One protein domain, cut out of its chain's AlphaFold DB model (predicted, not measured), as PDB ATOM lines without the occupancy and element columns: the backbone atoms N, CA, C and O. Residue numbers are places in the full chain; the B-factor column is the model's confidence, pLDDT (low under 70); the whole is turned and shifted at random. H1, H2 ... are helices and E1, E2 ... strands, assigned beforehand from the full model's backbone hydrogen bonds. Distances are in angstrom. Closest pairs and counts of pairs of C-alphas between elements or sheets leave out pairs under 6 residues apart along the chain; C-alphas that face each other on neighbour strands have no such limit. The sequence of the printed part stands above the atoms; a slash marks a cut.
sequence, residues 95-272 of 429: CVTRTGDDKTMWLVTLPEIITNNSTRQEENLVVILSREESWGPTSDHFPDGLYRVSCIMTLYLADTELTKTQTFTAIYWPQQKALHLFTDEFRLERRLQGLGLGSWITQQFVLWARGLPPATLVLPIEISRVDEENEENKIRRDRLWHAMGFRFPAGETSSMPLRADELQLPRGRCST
ATOM      1  N   CYS A  95     289.971 120.920 225.560       45.59
ATOM      2  CA  CYS A  95     289.501 120.827 226.927       45.59
ATOM      3  C   CYS A  95     287.968 120.883 226.925       45.59
ATOM      4  O   CYS A  95     287.380 121.953 226.757       45.59
ATOM      5  N   VAL A  96     287.309 119.743 227.108       56.19
ATOM      6  CA  VAL A  96     285.854 119.674 227.267       56.19
ATOM      7  C   VAL A  96     285.532 119.797 228.752       56.19
ATOM      8  O   VAL A  96     285.793 118.878 229.528       56.19
ATOM      9  N   THR A  97     284.943 120.920 229.161       53.34
ATOM     10  CA  THR A  97     284.311 121.021 230.483       53.34
ATOM     11  C   THR A  97     282.915 120.426 230.399       53.34
ATOM     12  O   THR A  97     282.065 120.915 229.657       53.34
ATOM     13  N   ARG A  98     282.687 119.352 231.149       56.09
ATOM     14  CA  ARG A  98     281.368 118.777 231.384       56.09
ATOM     15  C   ARG A  98     280.909 119.219 232.765       56.09
ATOM     16  O   ARG A  98     281.526 118.885 233.773       56.09
ATOM     17  N   THR A  99     279.829 119.978 232.815       54.91
ATOM     18  CA  THR A  99     279.036 120.134 234.032       54.91
ATOM     19  C   THR A  99     278.305 118.812 234.260       54.91
ATOM     20  O   THR A  99     277.583 118.346 233.381       54.91
ATOM     21  N   GLY A 100     278.550 118.151 235.392       51.03
ATOM     22  CA  GLY A 100     277.761 116.975 235.757       51.03
ATOM     23  C   GLY A 100     276.319 117.386 236.065       51.03
ATOM     24  O   GLY A 100     276.084 118.502 236.535       51.03
ATOM     25  N   ASP A 101     275.356 116.489 235.846       53.59
ATOM     26  CA  ASP A 101     273.941 116.707 236.207       53.59
ATOM     27  C   ASP A 101     273.708 116.805 237.731       53.59
ATOM     28  O   ASP A 101     272.614 117.148 238.185       53.59
ATOM     29  N   ASP A 102     274.747 116.563 238.535       64.25
ATOM     30  CA  ASP A 102     274.721 116.563 239.994       64.25
ATOM     31  C   ASP A 102     274.726 117.993 240.565       64.25
ATOM     32  O   ASP A 102     275.683 118.447 241.201       64.25
ATOM     33  N   LYS A 103     273.638 118.736 240.340       81.00
ATOM     34  CA  LYS A 103     273.359 119.985 241.058       81.00
ATOM     35  C   LYS A 103     272.574 119.670 242.323       81.00
ATOM     36  O   LYS A 103     271.445 119.187 242.260       81.00
ATOM     37  N   THR A 104     273.132 120.010 243.479       86.88
ATOM     38  CA  THR A 104     272.387 119.966 244.741       86.88
ATOM     39  C   THR A 104     271.932 121.370 245.105       86.88
ATOM     40  O   THR A 104     272.711 122.317 245.042       86.88
ATOM     41  N   MET A 105     270.654 121.523 245.445       90.88
ATOM     42  CA  MET A 105     270.040 122.831 245.656       90.88
ATOM     43  C   MET A 105     269.305 122.875 246.987       90.88
ATOM     44  O   MET A 105     268.530 121.968 247.307       90.88
ATOM     45  N   TRP A 106     269.480 123.969 247.721       93.50
ATOM     46  CA  TRP A 106     268.835 124.191 249.008       93.50
ATOM     47  C   TRP A 106     268.191 125.567 249.095       93.50
ATOM     48  O   TRP A 106     268.697 126.543 248.540       93.50
ATOM     49  N   LEU A 107     267.103 125.640 249.860       92.38
ATOM     50  CA  LEU A 107     266.691 126.878 250.508       92.38
ATOM     51  C   LEU A 107     267.366 126.925 251.881       92.38
ATOM     52  O   LEU A 107     267.230 125.992 252.679       92.38
ATOM     53  N   VAL A 108     268.094 128.005 252.144       91.81
ATOM     54  CA  VAL A 108     268.730 128.274 253.433       91.81
ATOM     55  C   VAL A 108     268.052 129.483 254.058       91.81
ATOM     56  O   VAL A 108     268.067 130.572 253.490       91.81
ATOM     57  N   THR A 109     267.476 129.283 255.236       89.31
ATOM     58  CA  THR A 109     266.817 130.327 256.014       89.31
ATOM     59  C   THR A 109     267.669 130.656 257.234       89.31
ATOM     60  O   THR A 109     267.936 129.801 258.088       89.31
ATOM     61  N   LEU A 110     268.108 131.909 257.296       87.56
ATOM     62  CA  LEU A 110     268.829 132.496 258.413       87.56
ATOM     63  C   LEU A 110     267.815 132.999 259.446       87.56
ATOM     64  O   LEU A 110     266.938 133.775 259.072       87.56
ATOM     65  N   PRO A 111     267.917 132.589 260.720       79.88
ATOM     66  CA  PRO A 111     266.948 132.970 261.740       79.88
ATOM     67  C   PRO A 111     266.998 134.469 262.045       79.88
ATOM     68  O   PRO A 111     268.054 135.101 261.963       79.88
ATOM     69  N   GLU A 112     265.860 135.001 262.487       76.25
ATOM     70  CA  GLU A 112     265.790 136.341 263.058       76.25
ATOM     71  C   GLU A 112     266.695 136.427 264.299       76.25
ATOM     72  O   GLU A 112     266.618 135.588 265.202       76.25
ATOM     73  N   ILE A 113     267.558 137.443 264.357       70.25
ATOM     74  CA  ILE A 113     268.339 137.740 265.561       70.25
ATOM     75  C   ILE A 113     267.813 139.031 266.170       70.25
ATOM     76  O   ILE A 113     267.942 140.110 265.590       70.25
ATOM     77  N   ILE A 114     267.311 138.912 267.397       60.75
ATOM     78  CA  ILE A 114     267.007 140.042 268.266       60.75
ATOM     79  C   ILE A 114     268.215 140.249 269.181       60.75
ATOM     80  O   ILE A 114     268.444 139.487 270.118       60.75
ATOM     81  N   THR A 115     269.016 141.270 268.890       60.66
ATOM     82  CA  THR A 115     270.027 141.782 269.827       60.66
ATOM     83  C   THR A 115     269.518 143.064 270.472       60.66
ATOM     84  O   THR A 115     268.720 143.778 269.870       60.66
ATOM     85  N   ASN A 116     270.033 143.404 271.660       51.53
ATOM     86  CA  ASN A 116     269.649 144.614 272.405       51.53
ATOM     87  C   ASN A 116     269.733 145.916 271.579       51.53
ATOM     88  O   ASN A 116     269.047 146.877 271.906       51.53
ATOM     89  N   ASN A 117     270.532 145.933 270.501       57.06
ATOM     90  CA  ASN A 117     270.767 147.112 269.663       57.06
ATOM     91  C   ASN A 117     270.322 146.945 268.195       57.06
ATOM     92  O   ASN A 117     270.439 147.894 267.424       57.06
ATOM     93  N   SER A 118     269.854 145.761 267.773       55.69
ATOM     94  CA  SER A 118     269.362 145.552 266.403       55.69
ATOM     95  C   SER A 118     268.512 144.288 266.263       55.69
ATOM     96  O   SER A 118     268.879 143.219 266.755       55.69
ATOM     97  N   THR A 119     267.402 144.404 265.537       61.19
ATOM     98  CA  THR A 119     266.613 143.278 265.023       61.19
ATOM     99  C   THR A 119     267.013 143.015 263.576       61.19
ATOM    100  O   THR A 119     266.783 143.861 262.708       61.19
ATOM    101  N   ARG A 120     267.623 141.858 263.310       64.75
ATOM    102  CA  ARG A 120     267.865 141.371 261.945       64.75
ATOM    103  C   ARG A 120     266.751 140.415 261.567       64.75
ATOM    104  O   ARG A 120     266.626 139.394 262.232       64.75
ATOM    105  N   GLN A 121     265.990 140.751 260.526       70.31
ATOM    106  CA  GLN A 121     264.910 139.911 260.006       70.31
ATOM    107  C   GLN A 121     265.436 138.570 259.487       70.31
ATOM    108  O   GLN A 121     266.601 138.455 259.108       70.31
ATOM    109  N   GLU A 122     264.548 137.576 259.462       80.06
ATOM    110  CA  GLU A 122     264.796 136.299 258.798       80.06
ATOM    111  C   GLU A 122     265.190 136.529 257.330       80.06
ATOM    112  O   GLU A 122     264.530 137.282 256.610       80.06
ATOM    113  N   GLU A 123     266.260 135.876 256.883       84.44
ATOM    114  CA  GLU A 123     266.789 136.052 255.532       84.44
ATOM    115  C   GLU A 123     266.839 134.713 254.793       84.44
ATOM    116  O   GLU A 123     267.365 133.720 255.296       84.44
ATOM    117  N   ASN A 124     266.267 134.682 253.589       88.88
ATOM    118  CA  ASN A 124     266.148 133.480 252.771       88.88
ATOM    119  C   ASN A 124     267.106 133.548 251.579       88.88
ATOM    120  O   ASN A 124     267.133 134.535 250.844       88.88
ATOM    121  N   LEU A 125     267.870 132.476 251.380       91.31
ATOM    122  CA  LEU A 125     268.890 132.341 250.345       91.31
ATOM    123  C   LEU A 125     268.628 131.059 249.557       91.31
ATOM    124  O   LEU A 125     268.313 130.024 250.147       91.31
ATOM    125  N   VAL A 126     268.843 131.089 248.246       91.69
ATOM    126  CA  VAL A 126     268.929 129.853 247.457       91.69
ATOM    127  C   VAL A 126     270.399 129.528 247.256       91.69
ATOM    128  O   VAL A 126     271.168 130.375 246.813       91.69
ATOM    129  N   VAL A 127     270.796 128.306 247.596       93.06
ATOM    130  CA  VAL A 127     272.175 127.840 247.442       93.06
ATOM    131  C   VAL A 127     272.202 126.690 246.457       93.06
ATOM    132  O   VAL A 127     271.439 125.734 246.600       93.06
ATOM    133  N   ILE A 128     273.092 126.776 245.476       91.62
ATOM    134  CA  ILE A 128     273.309 125.732 244.478       91.62
ATOM    135  C   ILE A 128     274.760 125.285 244.571       91.62
ATOM    136  O   ILE A 128     275.666 126.108 244.494       91.62
ATOM    137  N   LEU A 129     274.966 123.984 244.740       91.56
ATOM    138  CA  LEU A 129     276.262 123.329 244.648       91.56
ATOM    139  C   LEU A 129     276.298 122.528 243.349       91.56
ATOM    140  O   LEU A 129     275.473 121.635 243.157       91.56
ATOM    141  N   SER A 130     277.236 122.850 242.469       90.06
ATOM    142  CA  SER A 130     277.474 122.141 241.216       90.06
ATOM    143  C   SER A 130     278.867 121.524 241.192       90.06
ATOM    144  O   SER A 130     279.809 121.999 241.835       90.06
ATOM    145  N   ARG A 131     278.994 120.445 240.418       89.31
ATOM    146  CA  ARG A 131     280.266 119.799 240.117       89.31
ATOM    147  C   ARG A 131     280.579 119.945 238.635       89.31
ATOM    148  O   ARG A 131     279.759 119.616 237.778       89.31
ATOM    149  N   GLU A 132     281.792 120.388 238.347       89.12
ATOM    150  CA  GLU A 132     282.301 120.525 236.986       89.12
ATOM    151  C   GLU A 132     283.558 119.692 236.807       89.12
ATOM    152  O   GLU A 132     284.461 119.721 237.641       89.12
ATOM    153  N   GLU A 133     283.637 118.973 235.698       89.00
ATOM    154  CA  GLU A 133     284.794 118.169 235.336       89.00
ATOM    155  C   GLU A 133     285.355 118.665 234.014       89.00
ATOM    156  O   GLU A 133     284.652 118.723 233.007       89.00
ATOM    157  N   SER A 134     286.633 119.027 234.003       85.44
ATOM    158  CA  SER A 134     287.328 119.404 232.779       85.44
ATOM    159  C   SER A 134     288.223 118.264 232.321       85.44
ATOM    160  O   SER A 134     289.090 117.782 233.061       85.44
ATOM    161  N   TRP A 135     288.006 117.863 231.075       83.75
ATOM    162  CA  TRP A 135     288.688 116.760 230.418       83.75
ATOM    163  C   TRP A 135     289.577 117.303 229.310       83.75
ATOM    164  O   TRP A 135     289.144 118.170 228.564       83.75
ATOM    165  N   GLY A 136     290.806 116.817 229.210       80.25
ATOM    166  CA  GLY A 136     291.758 117.124 228.152       80.25
ATOM    167  C   GLY A 136     292.163 115.859 227.390       80.25
ATOM    168  O   GLY A 136     291.683 114.765 227.700       80.25
ATOM    169  N   PRO A 137     293.059 115.981 226.400       76.12
ATOM    170  CA  PRO A 137     293.497 114.849 225.593       76.12
ATOM    171  C   PRO A 137     294.224 113.801 226.444       76.12
ATOM    172  O   PRO A 137     295.124 114.133 227.216       76.12
ATOM    173  N   THR A 138     293.858 112.531 226.275       77.44
ATOM    174  CA  THR A 138     294.506 111.399 226.949       77.44
ATOM    175  C   THR A 138     295.961 111.256 226.500       77.44
ATOM    176  O   THR A 138     296.266 111.383 225.313       77.44
ATOM    177  N   SER A 139     296.866 110.953 227.428       73.25
ATOM    178  CA  SER A 139     298.277 110.652 227.133       73.25
ATOM    179  C   SER A 139     298.805 109.566 228.069       73.25
ATOM    180  O   SER A 139     298.142 109.230 229.043       73.25
ATOM    181  N   ASP A 140     300.014 109.048 227.837       70.75
ATOM    182  CA  ASP A 140     300.616 108.022 228.712       70.75
ATOM    183  C   ASP A 140     300.752 108.481 230.176       70.75
ATOM    184  O   ASP A 140     300.667 107.681 231.103       70.75
ATOM    185  N   HIS A 141     300.918 109.789 230.397       64.31
ATOM    186  CA  HIS A 141     300.971 110.399 231.733       64.31
ATOM    187  C   HIS A 141     299.578 110.753 232.273       64.31
ATOM    188  O   HIS A 141     299.435 111.228 233.398       64.31
ATOM    189  N   PHE A 142     298.552 110.580 231.443       66.88
ATOM    190  CA  PHE A 142     297.207 111.066 231.666       66.88
ATOM    191  C   PHE A 142     296.163 110.175 230.973       66.88
ATOM    192  O   PHE A 142     295.500 110.612 230.025       66.88
ATOM    193  N   PRO A 143     296.055 108.907 231.402       67.44
ATOM    194  CA  PRO A 143     295.286 107.895 230.685       67.44
ATOM    195  C   PRO A 143     293.786 108.209 230.664       67.44
ATOM    196  O   PRO A 143     293.129 107.953 229.660       67.44
ATOM    197  N   ASP A 144     293.272 108.833 231.727       76.00
ATOM    198  CA  ASP A 144     291.835 109.078 231.883       76.00
ATOM    199  C   ASP A 144     291.374 110.397 231.254       76.00
ATOM    200  O   ASP A 144     290.187 110.586 231.029       76.00
ATOM    201  N   GLY A 145     292.269 111.343 230.966       80.38
ATOM    202  CA  GLY A 145     291.853 112.622 230.389       80.38
ATOM    203  C   GLY A 145     291.256 113.630 231.393       80.38
ATOM    204  O   GLY A 145     291.071 114.783 231.022       80.38
ATOM    205  N   LEU A 146     291.007 113.289 232.667       84.38
ATOM    206  CA  LEU A 146     290.426 114.201 233.680       84.38
ATOM    207  C   LEU A 146     291.461 115.076 234.411       84.38
ATOM    208  O   LEU A 146     292.177 114.585 235.283       84.38
ATOM    209  N   TYR A 147     291.548 116.380 234.113       86.44
ATOM    210  CA  TYR A 147     292.651 117.212 234.645       86.44
ATOM    211  C   TYR A 147     292.202 118.155 235.754       86.44
ATOM    212  O   TYR A 147     293.042 118.664 236.500       86.44
ATOM    213  N   ARG A 148     290.892 118.389 235.875       88.56
ATOM    214  CA  ARG A 148     290.324 119.285 236.877       88.56
ATOM    215  C   ARG A 148     288.927 118.833 237.273       88.56
ATOM    216  O   ARG A 148     288.092 118.580 236.412       88.56
ATOM    217  N   VAL A 149     288.665 118.819 238.574       91.44
ATOM    218  CA  VAL A 149     287.314 118.707 239.134       91.44
ATOM    219  C   VAL A 149     287.074 119.934 239.999       91.44
ATOM    220  O   VAL A 149     287.864 120.215 240.897       91.44
ATOM    221  N   SER A 150     286.005 120.675 239.728       92.12
ATOM    222  CA  SER A 150     285.612 121.842 240.513       92.12
ATOM    223  C   SER A 150     284.312 121.562 241.251       92.12
ATOM    224  O   SER A 150     283.379 120.989 240.689       92.12
ATOM    225  N   CYS A 151     284.253 121.989 242.503       92.88
ATOM    226  CA  CYS A 151     283.034 122.060 243.291       92.88
ATOM    227  C   CYS A 151     282.713 123.538 243.473       92.88
ATOM    228  O   CYS A 151     283.550 124.287 243.977       92.88
ATOM    229  N   ILE A 152     281.551 123.970 242.996       93.00
ATOM    230  CA  ILE A 152     281.188 125.382 242.912       93.00
ATOM    231  C   ILE A 152     279.903 125.575 243.698       93.00
ATOM    232  O   ILE A 152     278.882 124.964 243.393       93.00
ATOM    233  N   MET A 153     279.953 126.418 244.723       94.38
ATOM    234  CA  MET A 153     278.785 126.809 245.494       94.38
ATOM    235  C   MET A 153     278.412 128.248 245.168       94.38
ATOM    236  O   MET A 153     279.179 129.163 245.458       94.38
ATOM    237  N   THR A 154     277.211 128.455 244.640       92.62
ATOM    238  CA  THR A 154     276.659 129.779 244.350       92.62
ATOM    239  C   THR A 154     275.490 130.071 245.280       92.62
ATOM    240  O   THR A 154     274.499 129.341 245.324       92.62
ATOM    241  N   LEU A 155     275.616 131.158 246.034       93.06
ATOM    242  CA  LEU A 155     274.572 131.727 246.872       93.06
ATOM    243  C   LEU A 155     273.843 132.792 246.064       93.06
ATOM    244  O   LEU A 155     274.470 133.732 245.578       93.06
ATOM    245  N   TYR A 156     272.525 132.673 245.980       90.62
ATOM    246  CA  TYR A 156     271.632 133.678 245.425       90.62
ATOM    247  C   TYR A 156     270.963 134.413 246.578       90.62
ATOM    248  O   TYR A 156     270.252 133.812 247.388       90.62
ATOM    249  N   LEU A 157     271.209 135.715 246.643       86.06
ATOM    250  CA  LEU A 157     270.654 136.605 247.644       86.06
ATOM    251  C   LEU A 157     269.641 137.528 246.979       86.06
ATOM    252  O   LEU A 157     269.928 138.122 245.937       86.06
ATOM    253  N   ALA A 158     268.477 137.695 247.605       72.19
ATOM    254  CA  ALA A 158     267.586 138.772 247.207       72.19
ATOM    255  C   ALA A 158     268.180 140.114 247.649       72.19
ATOM    256  O   ALA A 158     268.570 140.305 248.806       72.19
ATOM    257  N   ASP A 159     268.234 141.038 246.701       66.44
ATOM    258  CA  ASP A 159     268.406 142.462 246.950       66.44
ATOM    259  C   ASP A 159     267.192 143.203 246.376       66.44
ATOM    260  O   ASP A 159     266.405 142.626 245.620       66.44
ATOM    261  N   THR A 160     267.009 144.471 246.744       54.19
ATOM    262  CA  THR A 160     265.810 145.253 246.386       54.19
ATOM    263  C   THR A 160     265.637 145.484 244.882       54.19
ATOM    264  O   THR A 160     264.526 145.777 244.450       54.19
ATOM    265  N   GLU A 161     266.699 145.327 244.083       55.41
ATOM    266  CA  GLU A 161     266.682 145.612 242.639       55.41
ATOM    267  C   GLU A 161     267.231 144.472 241.766       55.41
ATOM    268  O   GLU A 161     266.693 144.214 240.690       55.41
ATOM    269  N   LEU A 162     268.277 143.769 242.215       64.12
ATOM    270  CA  LEU A 162     268.966 142.721 241.457       64.12
ATOM    271  C   LEU A 162     269.414 141.591 242.381       64.12
ATOM    272  O   LEU A 162     269.881 141.821 243.492       64.12
ATOM    273  N   THR A 163     269.327 140.359 241.898       68.56
ATOM    274  CA  THR A 163     269.781 139.182 242.642       68.56
ATOM    275  C   THR A 163     271.294 139.182 242.690       68.56
ATOM    276  O   THR A 163     271.968 139.003 241.674       68.56
ATOM    277  N   LYS A 164     271.836 139.400 243.884       83.25
ATOM    278  CA  LYS A 164     273.273 139.360 244.106       83.25
ATOM    279  C   LYS A 164     273.702 137.910 244.253       83.25
ATOM    280  O   LYS A 164     273.078 137.146 244.987       83.25
ATOM    281  N   THR A 165     274.779 137.541 243.574       87.56
ATOM    282  CA  THR A 165     275.365 136.206 243.684       87.56
ATOM    283  C   THR A 165     276.707 136.263 244.385       87.56
ATOM    284  O   THR A 165     277.513 137.159 244.132       87.56
ATOM    285  N   GLN A 166     276.966 135.281 245.241       90.00
ATOM    286  CA  GLN A 166     278.281 135.053 245.822       90.00
ATOM    287  C   GLN A 166     278.700 133.610 245.560       90.00
ATOM    288  O   GLN A 166     277.960 132.689 245.897       90.00
ATOM    289  N   THR A 167     279.874 133.421 244.962       92.12
ATOM    290  CA  THR A 167     280.360 132.104 244.542       92.12
ATOM    291  C   THR A 167     281.616 131.725 245.310       92.12
ATOM    292  O   THR A 167     282.518 132.542 245.473       92.12
ATOM    293  N   PHE A 168     281.671 130.473 245.749       94.12
ATOM    294  CA  PHE A 168     282.839 129.843 246.347       94.12
ATOM    295  C   PHE A 168     283.217 128.627 245.513       94.12
ATOM    296  O   PHE A 168     282.342 127.852 245.130       94.12
ATOM    297  N   THR A 169     284.508 128.448 245.252       94.56
ATOM    298  CA  THR A 169     284.992 127.362 244.397       94.56
ATOM    299  C   THR A 169     286.110 126.599 245.090       94.56
ATOM    300  O   THR A 169     287.046 127.192 245.626       94.56
ATOM    301  N   ALA A 170     286.021 125.273 245.036       95.06
ATOM    302  CA  ALA A 170     287.100 124.356 245.362       95.06
ATOM    303  C   ALA A 170     287.557 123.653 244.082       95.06
ATOM    304  O   ALA A 170     286.726 123.287 243.248       95.06
ATOM    305  N   ILE A 171     288.864 123.453 243.914       95.19
ATOM    306  CA  ILE A 171     289.431 122.814 242.720       95.19
ATOM    307  C   ILE A 171     290.360 121.678 243.123       95.19
ATOM    308  O   ILE A 171     291.343 121.881 243.829       95.19
ATOM    309  N   TYR A 172     290.073 120.492 242.604       94.69
ATOM    310  CA  TYR A 172     290.938 119.327 242.668       94.69
ATOM    311  C   TYR A 172     291.651 119.113 241.330       94.69
ATOM    312  O   TYR A 172     291.011 119.084 240.273       94.69
ATOM    313  N   TRP A 173     292.968 118.916 241.384       92.38
ATOM    314  CA  TRP A 173     293.801 118.502 240.255       92.38
ATOM    315  C   TRP A 173     294.251 117.050 240.458       92.38
ATOM    316  O   TRP A 173     295.209 116.808 241.206       92.38
ATOM    317  N   PRO A 174     293.615 116.074 239.779       89.12
ATOM    318  CA  PRO A 174     293.930 114.654 239.935       89.12
ATOM    319  C   PRO A 174     295.406 114.321 239.708       89.12
ATOM    320  O   PRO A 174     296.000 113.573 240.481       89.12
ATOM    321  N   GLN A 175     296.027 114.942 238.699       85.25
ATOM    322  CA  GLN A 175     297.433 114.712 238.347       85.25
ATOM    323  C   GLN A 175     298.398 115.104 239.471       85.25
ATOM    324  O   GLN A 175     299.374 114.408 239.735       85.25
ATOM    325  N   GLN A 176     298.113 116.218 240.144       88.12
ATOM    326  CA  GLN A 176     298.944 116.728 241.234       88.12
ATOM    327  C   GLN A 176     298.572 116.092 242.576       88.12
ATOM    328  O   GLN A 176     299.258 116.321 243.569       88.12
ATOM    329  N   LYS A 177     297.470 115.324 242.618       91.06
ATOM    330  CA  LYS A 177     296.818 114.865 243.850       91.06
ATOM    331  C   LYS A 177     296.650 116.018 244.838       91.06
ATOM    332  O   LYS A 177     296.848 115.835 246.034       91.06
ATOM    333  N   ALA A 178     296.312 117.197 244.321       94.44
ATOM    334  CA  ALA A 178     296.254 118.435 245.079       94.44
ATOM    335  C   ALA A 178     294.848 119.030 245.014       94.44
ATOM    336  O   ALA A 178     294.218 119.051 243.956       94.44
ATOM    337  N   LEU A 179     294.366 119.515 246.151       96.31
ATOM    338  CA  LEU A 179     293.079 120.164 246.324       96.31
ATOM    339  C   LEU A 179     293.302 121.572 246.874       96.31
ATOM    340  O   LEU A 179     293.850 121.740 247.960       96.31
ATOM    341  N   HIS A 180     292.791 122.572 246.169       95.12
ATOM    342  CA  HIS A 180     292.592 123.902 246.717       95.12
ATOM    343  C   HIS A 180     291.148 124.023 247.206       95.12
ATOM    344  O   HIS A 180     290.215 124.042 246.402       95.12
ATOM    345  N   LEU A 181     290.962 124.030 248.529       92.94
ATOM    346  CA  LEU A 181     289.631 123.978 249.140       92.94
ATOM    347  C   LEU A 181     288.832 125.275 248.922       92.94
ATOM    348  O   LEU A 181     287.614 125.214 248.814       92.94
ATOM    349  N   PHE A 182     289.513 126.421 248.818       90.19
ATOM    350  CA  PHE A 182     288.917 127.721 248.505       90.19
ATOM    351  C   PHE A 182     289.848 128.499 247.578       90.19
ATOM    352  O   PHE A 182     290.952 128.846 247.980       90.19
ATOM    353  N   THR A 183     289.424 128.747 246.336       85.69
ATOM    354  CA  THR A 183     290.253 129.433 245.325       85.69
ATOM    355  C   THR A 183     290.402 130.919 245.521       85.69
ATOM    356  O   THR A 183     291.428 131.482 245.149       85.69
ATOM    357  N   ASP A 184     289.376 131.522 246.094       83.25
ATOM    358  CA  ASP A 184     289.237 132.955 246.258       83.25
ATOM    359  C   ASP A 184     289.053 133.290 247.740       83.25
ATOM    360  O   ASP A 184     288.893 132.406 248.589       83.25
ATOM    361  N   GLU A 185     289.045 134.585 248.055       84.88
ATOM    362  CA  GLU A 185     288.813 135.074 249.414       84.88
ATOM    363  C   GLU A 185     287.492 134.519 249.981       84.88
ATOM    364  O   GLU A 185     286.394 134.838 249.514       84.88
ATOM    365  N   PHE A 186     287.584 133.706 251.040       87.94
ATOM    366  CA  PHE A 186     286.407 133.188 251.730       87.94
ATOM    367  C   PHE A 186     285.797 134.258 252.643       87.94
ATOM    368  O   PHE A 186     286.067 134.329 253.845       87.94
ATOM    369  N   ARG A 187     284.941 135.104 252.071       87.06
ATOM    370  CA  ARG A 187     284.306 136.210 252.791       87.06
ATOM    371  C   ARG A 187     282.818 136.289 252.499       87.06
ATOM    372  O   ARG A 187     282.414 136.601 251.390       87.06
ATOM    373  N   LEU A 188     281.994 136.112 253.528       87.31
ATOM    374  CA  LEU A 188     280.549 136.317 253.427       87.31
ATOM    375  C   LEU A 188     280.171 137.798 253.446       87.31
ATOM    376  O   LEU A 188     280.845 138.620 254.073       87.31
ATOM    377  N   GLU A 189     279.047 138.137 252.820       84.81
ATOM    378  CA  GLU A 189     278.436 139.457 252.973       84.81
ATOM    379  C   GLU A 189     278.108 139.749 254.449       84.81
ATOM    380  O   GLU A 189     277.652 138.866 255.175       84.81
ATOM    381  N   ARG A 190     278.328 140.993 254.909       80.25
ATOM    382  CA  ARG A 190     278.219 141.375 256.334       80.25
ATOM    383  C   ARG A 190     276.889 140.969 256.982       80.25
ATOM    384  O   ARG A 190     276.889 140.582 258.149       80.25
ATOM    385  N   ARG A 191     275.776 141.030 256.240       79.38
ATOM    386  CA  ARG A 191     274.445 140.639 256.738       79.38
ATOM    387  C   ARG A 191     274.335 139.146 257.072       79.38
ATOM    388  O   ARG A 191     273.675 138.801 258.046       79.38
ATOM    389  N   LEU A 192     275.083 138.295 256.365       82.81
ATOM    390  CA  LEU A 192     275.071 136.835 256.518       82.81
ATOM    391  C   LEU A 192     276.065 136.309 257.570       82.81
ATOM    392  O   LEU A 192     276.087 135.117 257.890       82.81
ATOM    393  N   GLN A 193     276.945 137.171 258.083       81.31
ATOM    394  CA  GLN A 193     277.987 136.781 259.032       81.31
ATOM    395  C   GLN A 193     277.414 136.516 260.433       81.31
ATOM    396  O   GLN A 193     276.451 137.147 260.860       81.31
ATOM    397  N   GLY A 194     278.043 135.592 261.169       77.19
ATOM    398  CA  GLY A 194     277.690 135.274 262.563       77.19
ATOM    399  C   GLY A 194     276.516 134.303 262.740       77.19
ATOM    400  O   GLY A 194     276.233 133.894 263.858       77.19
ATOM    401  N   LEU A 195     275.881 133.874 261.646       79.00
ATOM    402  CA  LEU A 195     274.676 133.030 261.650       79.00
ATOM    403  C   LEU A 195     274.963 131.531 261.444       79.00
ATOM    404  O   LEU A 195     274.060 130.738 261.207       79.00
ATOM    405  N   GLY A 196     276.235 131.128 261.478       83.38
ATOM    406  CA  GLY A 196     276.654 129.749 261.202       83.38
ATOM    407  C   GLY A 196     276.722 129.381 259.715       83.38
ATOM    408  O   GLY A 196     277.190 128.289 259.399       83.38
ATOM    409  N   LEU A 197     276.336 130.283 258.800       87.31
ATOM    410  CA  LEU A 197     276.359 130.036 257.349       87.31
ATOM    411  C   LEU A 197     277.757 129.663 256.846       87.31
ATOM    412  O   LEU A 197     277.901 128.702 256.100       87.31
ATOM    413  N   GLY A 198     278.794 130.371 257.305       88.69
ATOM    414  CA  GLY A 198     280.177 130.072 256.927       88.69
ATOM    415  C   GLY A 198     280.587 128.647 257.295       88.69
ATOM    416  O   GLY A 198     281.145 127.946 256.462       88.69
ATOM    417  N   SER A 199     280.231 128.190 258.499       87.19
ATOM    418  CA  SER A 199     280.497 126.818 258.943       87.19
ATOM    419  C   SER A 199     279.727 125.777 258.129       87.19
ATOM    420  O   SER A 199     280.252 124.701 257.864       87.19
ATOM    421  N   TRP A 200     278.487 126.076 257.730       89.75
ATOM    422  CA  TRP A 200     277.699 125.172 256.891       89.75
ATOM    423  C   TRP A 200     278.260 125.073 255.465       89.75
ATOM    424  O   TRP A 200     278.370 123.971 254.931       89.75
ATOM    425  N   ILE A 201     278.683 126.196 254.872       91.44
ATOM    426  CA  ILE A 201     279.335 126.220 253.553       91.44
ATOM    427  C   ILE A 201     280.620 125.393 253.587       91.44
ATOM    428  O   ILE A 201     280.814 124.513 252.748       91.44
ATOM    429  N   THR A 202     281.482 125.633 254.578       91.25
ATOM    430  CA  THR A 202     282.742 124.895 254.692       91.25
ATOM    431  C   THR A 202     282.514 123.405 254.940       91.25
ATOM    432  O   THR A 202     283.232 122.587 254.372       91.25
ATOM    433  N   GLN A 203     281.474 123.027 255.693       90.56
ATOM    434  CA  GLN A 203     281.053 121.629 255.828       90.56
ATOM    435  C   GLN A 203     280.727 120.984 254.476       90.56
ATOM    436  O   GLN A 203     281.156 119.855 254.252       90.56
ATOM    437  N   GLN A 204     280.022 121.670 253.567       91.81
ATOM    438  CA  GLN A 204     279.707 121.102 252.246       91.81
ATOM    439  C   GLN A 204     280.976 120.850 251.421       91.81
ATOM    440  O   GLN A 204     281.126 119.781 250.829       91.81
ATOM    441  N   PHE A 205     281.927 121.787 251.442       93.50
ATOM    442  CA  PHE A 205     283.212 121.602 250.762       93.50
ATOM    443  C   PHE A 205     284.054 120.489 251.383       93.50
ATOM    444  O   PHE A 205     284.650 119.707 250.648       93.50
ATOM    445  N   VAL A 206     284.068 120.360 252.713       93.00
ATOM    446  CA  VAL A 206     284.753 119.254 253.401       93.00
ATOM    447  C   VAL A 206     284.106 117.908 253.072       93.00
ATOM    448  O   VAL A 206     284.825 116.943 252.822       93.00
ATOM    449  N   LEU A 207     282.772 117.821 253.040       92.00
ATOM    450  CA  LEU A 207     282.059 116.594 252.657       92.00
ATOM    451  C   LEU A 207     282.427 116.156 251.239       92.00
ATOM    452  O   LEU A 207     282.729 114.985 251.022       92.00
ATOM    453  N   TRP A 208     282.462 117.102 250.298       93.00
ATOM    454  CA  TRP A 208     282.916 116.833 248.938       93.00
ATOM    455  C   TRP A 208     284.395 116.414 248.897       93.00
ATOM    456  O   TRP A 208     284.725 115.381 248.315       93.00
ATOM    457  N   ALA A 209     285.279 117.155 249.569       94.19
ATOM    458  CA  ALA A 209     286.718 116.891 249.602       94.19
ATOM    459  C   ALA A 209     287.061 115.517 250.198       94.19
ATOM    460  O   ALA A 209     287.951 114.835 249.698       94.19
ATOM    461  N   ARG A 210     286.328 115.071 251.225       91.31
ATOM    462  CA  ARG A 210     286.493 113.738 251.834       91.31
ATOM    463  C   ARG A 210     286.076 112.588 250.910       91.31
ATOM    464  O   ARG A 210     286.421 111.446 251.196       91.31
ATOM    465  N   GLY A 211     285.347 112.870 249.828       90.44
ATOM    466  CA  GLY A 211     285.050 111.905 248.767       90.44
ATOM    467  C   GLY A 211     286.201 111.695 247.773       90.44
ATOM    468  O   GLY A 211     286.126 110.792 246.943       90.44
ATOM    469  N   LEU A 212     287.257 112.515 247.833       92.50
ATOM    470  CA  LEU A 212     288.459 112.377 247.005       92.50
ATOM    471  C   LEU A 212     289.395 111.280 247.554       92.50
ATOM    472  O   LEU A 212     289.236 110.850 248.699       92.50
ATOM    473  N   PRO A 213     290.409 110.831 246.782       93.56
ATOM    474  CA  PRO A 213     291.385 109.864 247.278       93.56
ATOM    475  C   PRO A 213     292.014 110.332 248.606       93.56
ATOM    476  O   PRO A 213     292.482 111.472 248.652       93.56
ATOM    477  N   PRO A 214     292.095 109.487 249.655       92.56
ATOM    478  CA  PRO A 214     292.543 109.890 250.996       92.56
ATOM    479  C   PRO A 214     293.900 110.601 251.027       92.56
ATOM    480  O   PRO A 214     294.088 111.566 251.755       92.56
ATOM    481  N   ALA A 215     294.833 110.168 250.173       92.88
ATOM    482  CA  ALA A 215     296.178 110.732 250.064       92.88
ATOM    483  C   ALA A 215     296.243 112.091 249.335       92.88
ATOM    484  O   ALA A 215     297.336 112.602 249.103       92.88
ATOM    485  N   THR A 216     295.102 112.651 248.925       95.56
ATOM    486  CA  THR A 216     295.029 113.946 248.242       95.56
ATOM    487  C   THR A 216     295.475 115.051 249.195       95.56
ATOM    488  O   THR A 216     294.925 115.192 250.286       95.56
ATOM    489  N   LEU A 217     296.461 115.835 248.769       96.81
ATOM    490  CA  LEU A 217     297.021 116.960 249.498       96.81
ATOM    491  C   LEU A 217     296.088 118.168 249.395       96.81
ATOM    492  O   LEU A 217     295.893 118.728 248.322       96.81
ATOM    493  N   VAL A 218     295.533 118.593 250.515       96.75
ATOM    494  CA  VAL A 218     294.835 119.865 250.666       96.75
ATOM    495  C   VAL A 218     295.880 120.954 250.861       96.75
ATOM    496  O   VAL A 218     296.674 120.905 251.805       96.75
ATOM    497  N   LEU A 219     295.892 121.920 249.949       95.06
ATOM    498  CA  LEU A 219     296.837 123.027 249.975       95.06
ATOM    499  C   LEU A 219     296.626 123.918 251.216       95.06
ATOM    500  O   LEU A 219     295.510 123.978 251.745       95.06
ATOM    501  N   PRO A 220     297.687 124.609 251.671       93.75
ATOM    502  CA  PRO A 220     297.601 125.613 252.725       93.75
ATOM    503  C   PRO A 220     296.515 126.664 252.488       93.75
ATOM    504  O   PRO A 220     296.247 127.057 251.354       93.75
ATOM    505  N   ILE A 221     295.929 127.148 253.579       92.06
ATOM    506  CA  ILE A 221     295.035 128.304 253.607       92.06
ATOM    507  C   ILE A 221     295.853 129.513 254.029       92.06
ATOM    508  O   ILE A 221     296.490 129.497 255.083       92.06
ATOM    509  N   GLU A 222     295.786 130.567 253.229       89.75
ATOM    510  CA  GLU A 222     296.380 131.856 253.556       89.75
ATOM    511  C   GLU A 222     295.351 132.748 254.252       89.75
ATOM    512  O   GLU A 222     294.229 132.951 253.786       89.75
ATOM    513  N   ILE A 223     295.741 133.283 255.401       86.81
ATOM    514  CA  ILE A 223     294.955 134.218 256.188       86.81
ATOM    515  C   ILE A 223     295.228 135.646 255.713       86.81
ATOM    516  O   ILE A 223     296.378 136.067 255.569       86.81
ATOM    517  N   SER A 224     294.161 136.425 255.538       81.81
ATOM    518  CA  SER A 224     294.263 137.851 255.232       81.81
ATOM    519  C   SER A 224     294.774 138.648 256.434       81.81
ATOM    520  O   SER A 224     294.291 138.480 257.554       81.81
ATOM    521  N   ARG A 225     295.681 139.603 256.186       79.19
ATOM    522  CA  ARG A 225     296.153 140.563 257.205       79.19
ATOM    523  C   ARG A 225     295.027 141.438 257.759       79.19
ATOM    524  O   ARG A 225     295.087 141.850 258.909       79.19
ATOM    525  N   VAL A 226     293.977 141.679 256.972       76.62
ATOM    526  CA  VAL A 226     292.804 142.463 257.403       76.62
ATOM    527  C   VAL A 226     292.061 141.764 258.547       76.62
ATOM    528  O   VAL A 226     291.498 142.419 259.421       76.62
ATOM    529  N   ASP A 227     292.089 140.428 258.589       72.00
ATOM    530  CA  ASP A 227     291.468 139.672 259.679       72.00
ATOM    531  C   ASP A 227     292.241 139.797 261.001       72.00
ATOM    532  O   ASP A 227     291.691 139.478 262.054       72.00
ATOM    533  N   GLU A 228     293.498 140.250 260.966       74.50
ATOM    534  CA  GLU A 228     294.329 140.450 262.158       74.50
ATOM    535  C   GLU A 228     294.059 141.790 262.856       74.50
ATOM    536  O   GLU A 228     294.396 141.935 264.028       74.50
ATOM    537  N   GLU A 229     293.411 142.748 262.182       79.31
ATOM    538  CA  GLU A 229     293.120 144.078 262.741       79.31
ATOM    539  C   GLU A 229     292.040 144.047 263.834       79.31
ATOM    540  O   GLU A 229     292.008 144.912 264.709       79.31
ATOM    541  N   ASN A 230     291.139 143.060 263.795       81.12
ATOM    542  CA  ASN A 230     290.030 142.930 264.738       81.12
ATOM    543  C   ASN A 230     290.076 141.568 265.443       81.12
ATOM    544  O   ASN A 230     289.911 140.523 264.814       81.12
ATOM    545  N   GLU A 231     290.221 141.589 266.769       82.06
ATOM    546  CA  GLU A 231     290.296 140.382 267.602       82.06
ATOM    547  C   GLU A 231     289.066 139.466 267.474       82.06
ATOM    548  O   GLU A 231     289.195 138.243 267.488       82.06
ATOM    549  N   GLU A 232     287.865 140.010 267.263       79.56
ATOM    550  CA  GLU A 232     286.671 139.190 267.035       79.56
ATOM    551  C   GLU A 232     286.744 138.440 265.695       79.56
ATOM    552  O   GLU A 232     286.404 137.254 265.618       79.56
ATOM    553  N   ASN A 233     287.238 139.104 264.643       79.31
ATOM    554  CA  ASN A 233     287.446 138.472 263.340       79.31
ATOM    555  C   ASN A 233     288.506 137.383 263.423       79.31
ATOM    556  O   ASN A 233     288.260 136.277 262.943       79.31
ATOM    557  N   LYS A 234     289.622 137.662 264.099       82.31
ATOM    558  CA  LYS A 234     290.697 136.705 264.355       82.31
ATOM    559  C   LYS A 234     290.182 135.457 265.068       82.31
ATOM    560  O   LYS A 234     290.333 134.354 264.552       82.31
ATOM    561  N   ILE A 235     289.462 135.618 266.182       82.94
ATOM    562  CA  ILE A 235     288.877 134.493 266.928       82.94
ATOM    563  C   ILE A 235     287.893 133.699 266.058       82.94
ATOM    564  O   ILE A 235     287.906 132.466 266.071       82.94
ATOM    565  N   ARG A 236     287.014 134.376 265.309       79.62
ATOM    566  CA  ARG A 236     286.013 133.724 264.447       79.62
ATOM    567  C   ARG A 236     286.671 132.932 263.316       79.62
ATOM    568  O   ARG A 236     286.284 131.789 263.073       79.62
ATOM    569  N   ARG A 237     287.649 133.538 262.647       85.38
ATOM    570  CA  ARG A 237     288.459 132.948 261.580       85.38
ATOM    571  C   ARG A 237     289.228 131.735 262.090       85.38
ATOM    572  O   ARG A 237     289.119 130.658 261.510       85.38
ATOM    573  N   ASP A 238     289.948 131.884 263.199       85.62
ATOM    574  CA  ASP A 238     290.755 130.807 263.767       85.62
ATOM    575  C   ASP A 238     289.861 129.631 264.150       85.62
ATOM    576  O   ASP A 238     290.133 128.502 263.750       85.62
ATOM    577  N   ARG A 239     288.735 129.880 264.828       85.69
ATOM    578  CA  ARG A 239     287.764 128.821 265.139       85.69
ATOM    579  C   ARG A 239     287.266 128.098 263.890       85.69
ATOM    580  O   ARG A 239     287.118 126.881 263.940       85.69
ATOM    581  N   LEU A 240     287.010 128.815 262.795       87.06
ATOM    582  CA  LEU A 240     286.534 128.222 261.544       87.06
ATOM    583  C   LEU A 240     287.578 127.278 260.930       87.06
ATOM    584  O   LEU A 240     287.258 126.122 260.652       87.06
ATOM    585  N   TRP A 241     288.816 127.745 260.746       90.19
ATOM    586  CA  TRP A 241     289.869 126.947 260.107       90.19
ATOM    587  C   TRP A 241     290.337 125.786 260.990       90.19
ATOM    588  O   TRP A 241     290.459 124.660 260.503       90.19
ATOM    589  N   HIS A 242     290.496 126.010 262.298       90.19
ATOM    590  CA  HIS A 242     290.854 124.945 263.242       90.19
ATOM    591  C   HIS A 242     289.766 123.868 263.333       90.19
ATOM    592  O   HIS A 242     290.088 122.690 263.466       90.19
ATOM    593  N   ALA A 243     288.482 124.231 263.206       89.19
ATOM    594  CA  ALA A 243     287.387 123.259 263.197       89.19
ATOM    595  C   ALA A 243     287.410 122.318 261.979       89.19
ATOM    596  O   ALA A 243     286.834 121.235 262.049       89.19
ATOM    597  N   MET A 244     288.082 122.709 260.890       91.19
ATOM    598  CA  MET A 244     288.335 121.851 259.727       91.19
ATOM    599  C   MET A 244     289.635 121.046 259.833       91.19
ATOM    600  O   MET A 244     289.913 120.213 258.974       91.19
ATOM    601  N   GLY A 245     290.420 121.258 260.892       92.62
ATOM    602  CA  GLY A 245     291.686 120.571 261.135       92.62
ATOM    603  C   GLY A 245     292.934 121.353 260.717       92.62
ATOM    604  O   GLY A 245     294.036 120.871 260.980       92.62
ATOM    605  N   PHE A 246     292.799 122.546 260.123       93.56
ATOM    606  CA  PHE A 246     293.957 123.369 259.758       93.56
ATOM    607  C   PHE A 246     294.690 123.866 261.001       93.56
ATOM    608  O   PHE A 246     294.081 124.196 262.020       93.56
ATOM    609  N   ARG A 247     296.019 123.926 260.902       92.25
ATOM    610  CA  ARG A 247     296.905 124.405 261.964       92.25
ATOM    611  C   ARG A 247     297.824 125.465 261.392       92.25
ATOM    612  O   ARG A 247     298.366 125.267 260.308       92.25
ATOM    613  N   PHE A 248     298.008 126.544 262.135       90.38
ATOM    614  CA  PHE A 248     298.846 127.670 261.741       90.38
ATOM    615  C   PHE A 248     300.070 127.711 262.657       90.38
ATOM    616  O   PHE A 248     299.897 127.734 263.882       90.38
ATOM    617  N   PRO A 249     301.295 127.657 262.110       88.44
ATOM    618  CA  PRO A 249     302.502 127.871 262.896       88.44
ATOM    619  C   PRO A 249     302.504 129.256 263.557       88.44
ATOM    620  O   PRO A 249     301.881 130.205 263.078       88.44
ATOM    621  N   ALA A 250     303.196 129.381 264.690       84.44
ATOM    622  CA  ALA A 250     303.234 130.636 265.433       84.44
ATOM    623  C   ALA A 250     303.882 131.752 264.596       84.44
ATOM    624  O   ALA A 250     305.036 131.638 264.194       84.44
ATOM    625  N   GLY A 251     303.143 132.842 264.374       81.50
ATOM    626  CA  GLY A 251     303.608 133.988 263.586       81.50
ATOM    627  C   GLY A 251     303.487 133.819 262.069       81.50
ATOM    628  O   GLY A 251     303.876 134.728 261.340       81.50
ATOM    629  N   GLU A 252     302.936 132.703 261.587       85.69
ATOM    630  CA  GLU A 252     302.674 132.482 260.166       85.69
ATOM    631  C   GLU A 252     301.203 132.723 259.819       85.69
ATOM    632  O   GLU A 252     300.291 132.385 260.574       85.69
ATOM    633  N   THR A 253     300.969 133.283 258.633       86.12
ATOM    634  CA  THR A 253     299.624 133.495 258.078       86.12
ATOM    635  C   THR A 253     299.173 132.342 257.182       86.12
ATOM    636  O   THR A 253     298.052 132.364 256.685       86.12
ATOM    637  N   SER A 254     300.030 131.348 256.946       90.75
ATOM    638  CA  SER A 254     299.732 130.179 256.118       90.75
ATOM    639  C   SER A 254     299.558 128.946 256.995       90.75
ATOM    640  O   SER A 254     300.276 128.769 257.980       90.75
ATOM    641  N   SER A 255     298.576 128.104 256.682       92.94
ATOM    642  CA  SER A 255     298.393 126.847 257.405       92.94
ATOM    643  C   SER A 255     299.357 125.761 256.931       92.94
ATOM    644  O   SER A 255     299.867 125.765 255.814       92.94
ATOM    645  N   MET A 256     299.556 124.753 257.772       93.50
ATOM    646  CA  MET A 256     300.135 123.492 257.324       93.50
ATOM    647  C   MET A 256     299.173 122.804 256.337       93.50
ATOM    648  O   MET A 256     297.956 122.824 256.570       93.50
ATOM    649  N   PRO A 257     299.686 122.155 255.275       92.56
ATOM    650  CA  PRO A 257     298.850 121.357 254.392       92.56
ATOM    651  C   PRO A 257     298.247 120.167 255.149       92.56
ATOM    652  O   PRO A 257     298.810 119.687 256.137       92.56
ATOM    653  N   LEU A 258     297.116 119.672 254.656       94.75
ATOM    654  CA  LEU A 258     296.416 118.508 255.204       94.75
ATOM    655  C   LEU A 258     296.236 117.448 254.127       94.75
ATOM    656  O   LEU A 258     296.363 117.729 252.940       94.75
ATOM    657  N   ARG A 259     295.885 116.228 254.516       94.69
ATOM    658  CA  ARG A 259     295.293 115.251 253.598       94.69
ATOM    659  C   ARG A 259     293.768 115.317 253.626       94.69
ATOM    660  O   ARG A 259     293.164 115.761 254.602       94.69
ATOM    661  N   ALA A 260     293.131 114.864 252.550       94.06
ATOM    662  CA  ALA A 260     291.674 114.858 252.434       94.06
ATOM    663  C   ALA A 260     290.990 114.054 253.560       94.06
ATOM    664  O   ALA A 260     289.917 114.438 254.022       94.06
ATOM    665  N   ASP A 261     291.617 112.977 254.042       92.94
ATOM    666  CA  ASP A 261     291.125 112.167 255.164       92.94
ATOM    667  C   ASP A 261     291.300 112.836 256.542       92.94
ATOM    668  O   ASP A 261     290.511 112.577 257.459       92.94
ATOM    669  N   GLU A 262     292.279 113.736 256.670       94.56
ATOM    670  CA  GLU A 262     292.560 114.534 257.870       94.56
ATOM    671  C   GLU A 262     291.594 115.719 258.049       94.56
ATOM    672  O   GLU A 262     291.482 116.243 259.162       94.56
ATOM    673  N   LEU A 263     290.871 116.124 256.995       94.25
ATOM    674  CA  LEU A 263     289.865 117.187 257.075       94.25
ATOM    675  C   LEU A 263     288.759 116.816 258.061       94.25
ATOM    676  O   LEU A 263     288.059 115.812 257.905       94.25
ATOM    677  N   GLN A 264     288.546 117.663 259.059       91.88
ATOM    678  CA  GLN A 264     287.527 117.447 260.075       91.88
ATOM    679  C   GLN A 264     286.223 118.113 259.659       91.88
ATOM    680  O   GLN A 264     286.211 119.228 259.146       91.88
ATOM    681  N   LEU A 265     285.103 117.438 259.910       84.62
ATOM    682  CA  LEU A 265     283.809 118.101 259.848       84.62
ATOM    683  C   LEU A 265     283.696 119.012 261.074       84.62
ATOM    684  O   LEU A 265     283.787 118.499 262.196       84.62
ATOM    685  N   PRO A 266     283.480 120.328 260.894       70.94
ATOM    686  CA  PRO A 266     283.263 121.235 262.006       70.94
ATOM    687  C   PRO A 266     282.181 120.677 262.933       70.94
ATOM    688  O   PRO A 266     281.022 120.550 262.527       70.94
ATOM    689  N   ARG A 267     282.552 120.331 264.175       61.12
ATOM    690  CA  ARG A 267     281.600 119.932 265.223       61.12
ATOM    691  C   ARG A 267     280.780 121.162 265.593       61.12
ATOM    692  O   ARG A 267     281.182 121.969 266.429       61.12
ATOM    693  N   GLY A 268     279.665 121.356 264.899       52.91
ATOM    694  CA  GLY A 268     278.791 122.493 265.131       52.91
ATOM    695  C   GLY A 268     278.164 122.413 266.519       52.91
ATOM    696  O   GLY A 268     277.499 121.435 266.849       52.91
ATOM    697  N   ARG A 269     278.299 123.486 267.306       50.44
ATOM    698  CA  ARG A 269     277.173 123.893 268.157       50.44
ATOM    699  C   ARG A 269     275.984 124.123 267.222       50.44
ATOM    700  O   ARG A 269     276.199 124.646 266.130       50.44
ATOM    701  N   CYS A 270     274.795 123.693 267.639       45.53
ATOM    702  CA  CYS A 270     273.547 123.707 266.872       45.53
ATOM    703  C   CYS A 270     273.484 124.893 265.898       45.53
ATOM    704  O   CYS A 270     273.303 126.033 266.327       45.53
ATOM    705  N   SER A 271     273.675 124.639 264.600       56.97
ATOM    706  CA  SER A 271     273.420 125.653 263.583       56.97
ATOM    707  C   SER A 271     271.939 125.991 263.663       56.97
ATOM    708  O   SER A 271     271.098 125.121 263.457       56.97
ATOM    709  N   THR A 272     271.614 127.241 263.969       68.50
ATOM    710  CA  THR A 272     270.233 127.742 263.962       68.50
ATOM    711  C   THR A 272     269.701 127.951 262.539       68.50
ATOM    712  O   THR A 272     268.550 128.334 262.359       68.50
TER     713      THR A 272
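What this domain is: This is residues 95 to 272 of the 429 residues of an uncharacterized protein of Klebsiella pneumoniae (UniProt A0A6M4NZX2). A long, twisted antiparallel sheet forms a wall with H1 packed on one face; H3, short H2 and long loops form a further part beyond H1. At one end of the sheet, E2 and E5 continue into the small E3-E4 hairpin, where residues 114 to 119 stick out. The printed part has 178 residues with eight named strands followed by three named helices, a mixed class with under half of the residues in named elements. The six-strand sheet is branched at E5, and E3 and E4 form a separate antiparallel pair. The whole is compact, with a radius of gyration of the C-alphas of 17.9 A and spans of 65 by 43 by 27 A.

Where its parts are: E1, residues 96 to 99, begins at C-alpha 96 (285.854, 119.674, 227.267). E2 is residues 104 to 110, 18.9 A long, E3 113 to 115 and E4 118 to 120. E5, residues 123 to 135, spans 38.5 A, E6, 146 to 157, 33.0 A, and E7, 164 to 173, 29.5 A; E8 is 178 to 180. H1, residues 197 to 209, is 18.4 A long; H2 is 225 to 228. H3, residues 231 to 243, is 17.9 A long and ends at C-alpha 243 (287.387, 123.259, 263.197).

How they stand to each other: E1 and E2 lie on one side of E5, E6 on the other side. N 98 and O 133 of E1 and E5 are 2.8 A apart, and N 106 and O 127 of E2 and E5 2.9 A. E2 runs on into E3 at 28 degrees; in the hairpin E3 and E4, N 115 and O 118 are 2.9 A apart. E5 to E8 form a meander, each strand the antiparallel neighbour of the one before: N 130 and O 152 are 2.8 A apart, N 153 and O 168 2.8 A, N 180 and O 171 2.8 A. H1 is on this sheet; its closest C-alphas to E7 are Phe 205 and Ala 170, 7.2 A. H1 and H3 are close but not clearly touching, with the C-alphas of Ser 199 and Leu 240 6.7 A apart, at a shallow tilt of 27 degrees, the same way. H2 and H3 touch only at the corner, with the C-alphas of Asp 227 and Asn 233 5.6 A apart. In H1 and H3 every O i to N i+4 pair is within hydrogen-bond range; H2 is too short for one.

The domain as a whole: The C-alphas farthest apart, Asn 116 and Asp 140, are 64.9 A apart. The printed part has no cut. The links E8 to H1 and H1 to H2 are long. Confidence is under 70 at residues 95 to 102, 114 to 120, 141 to 143, 159 to 163 and 267 to 272.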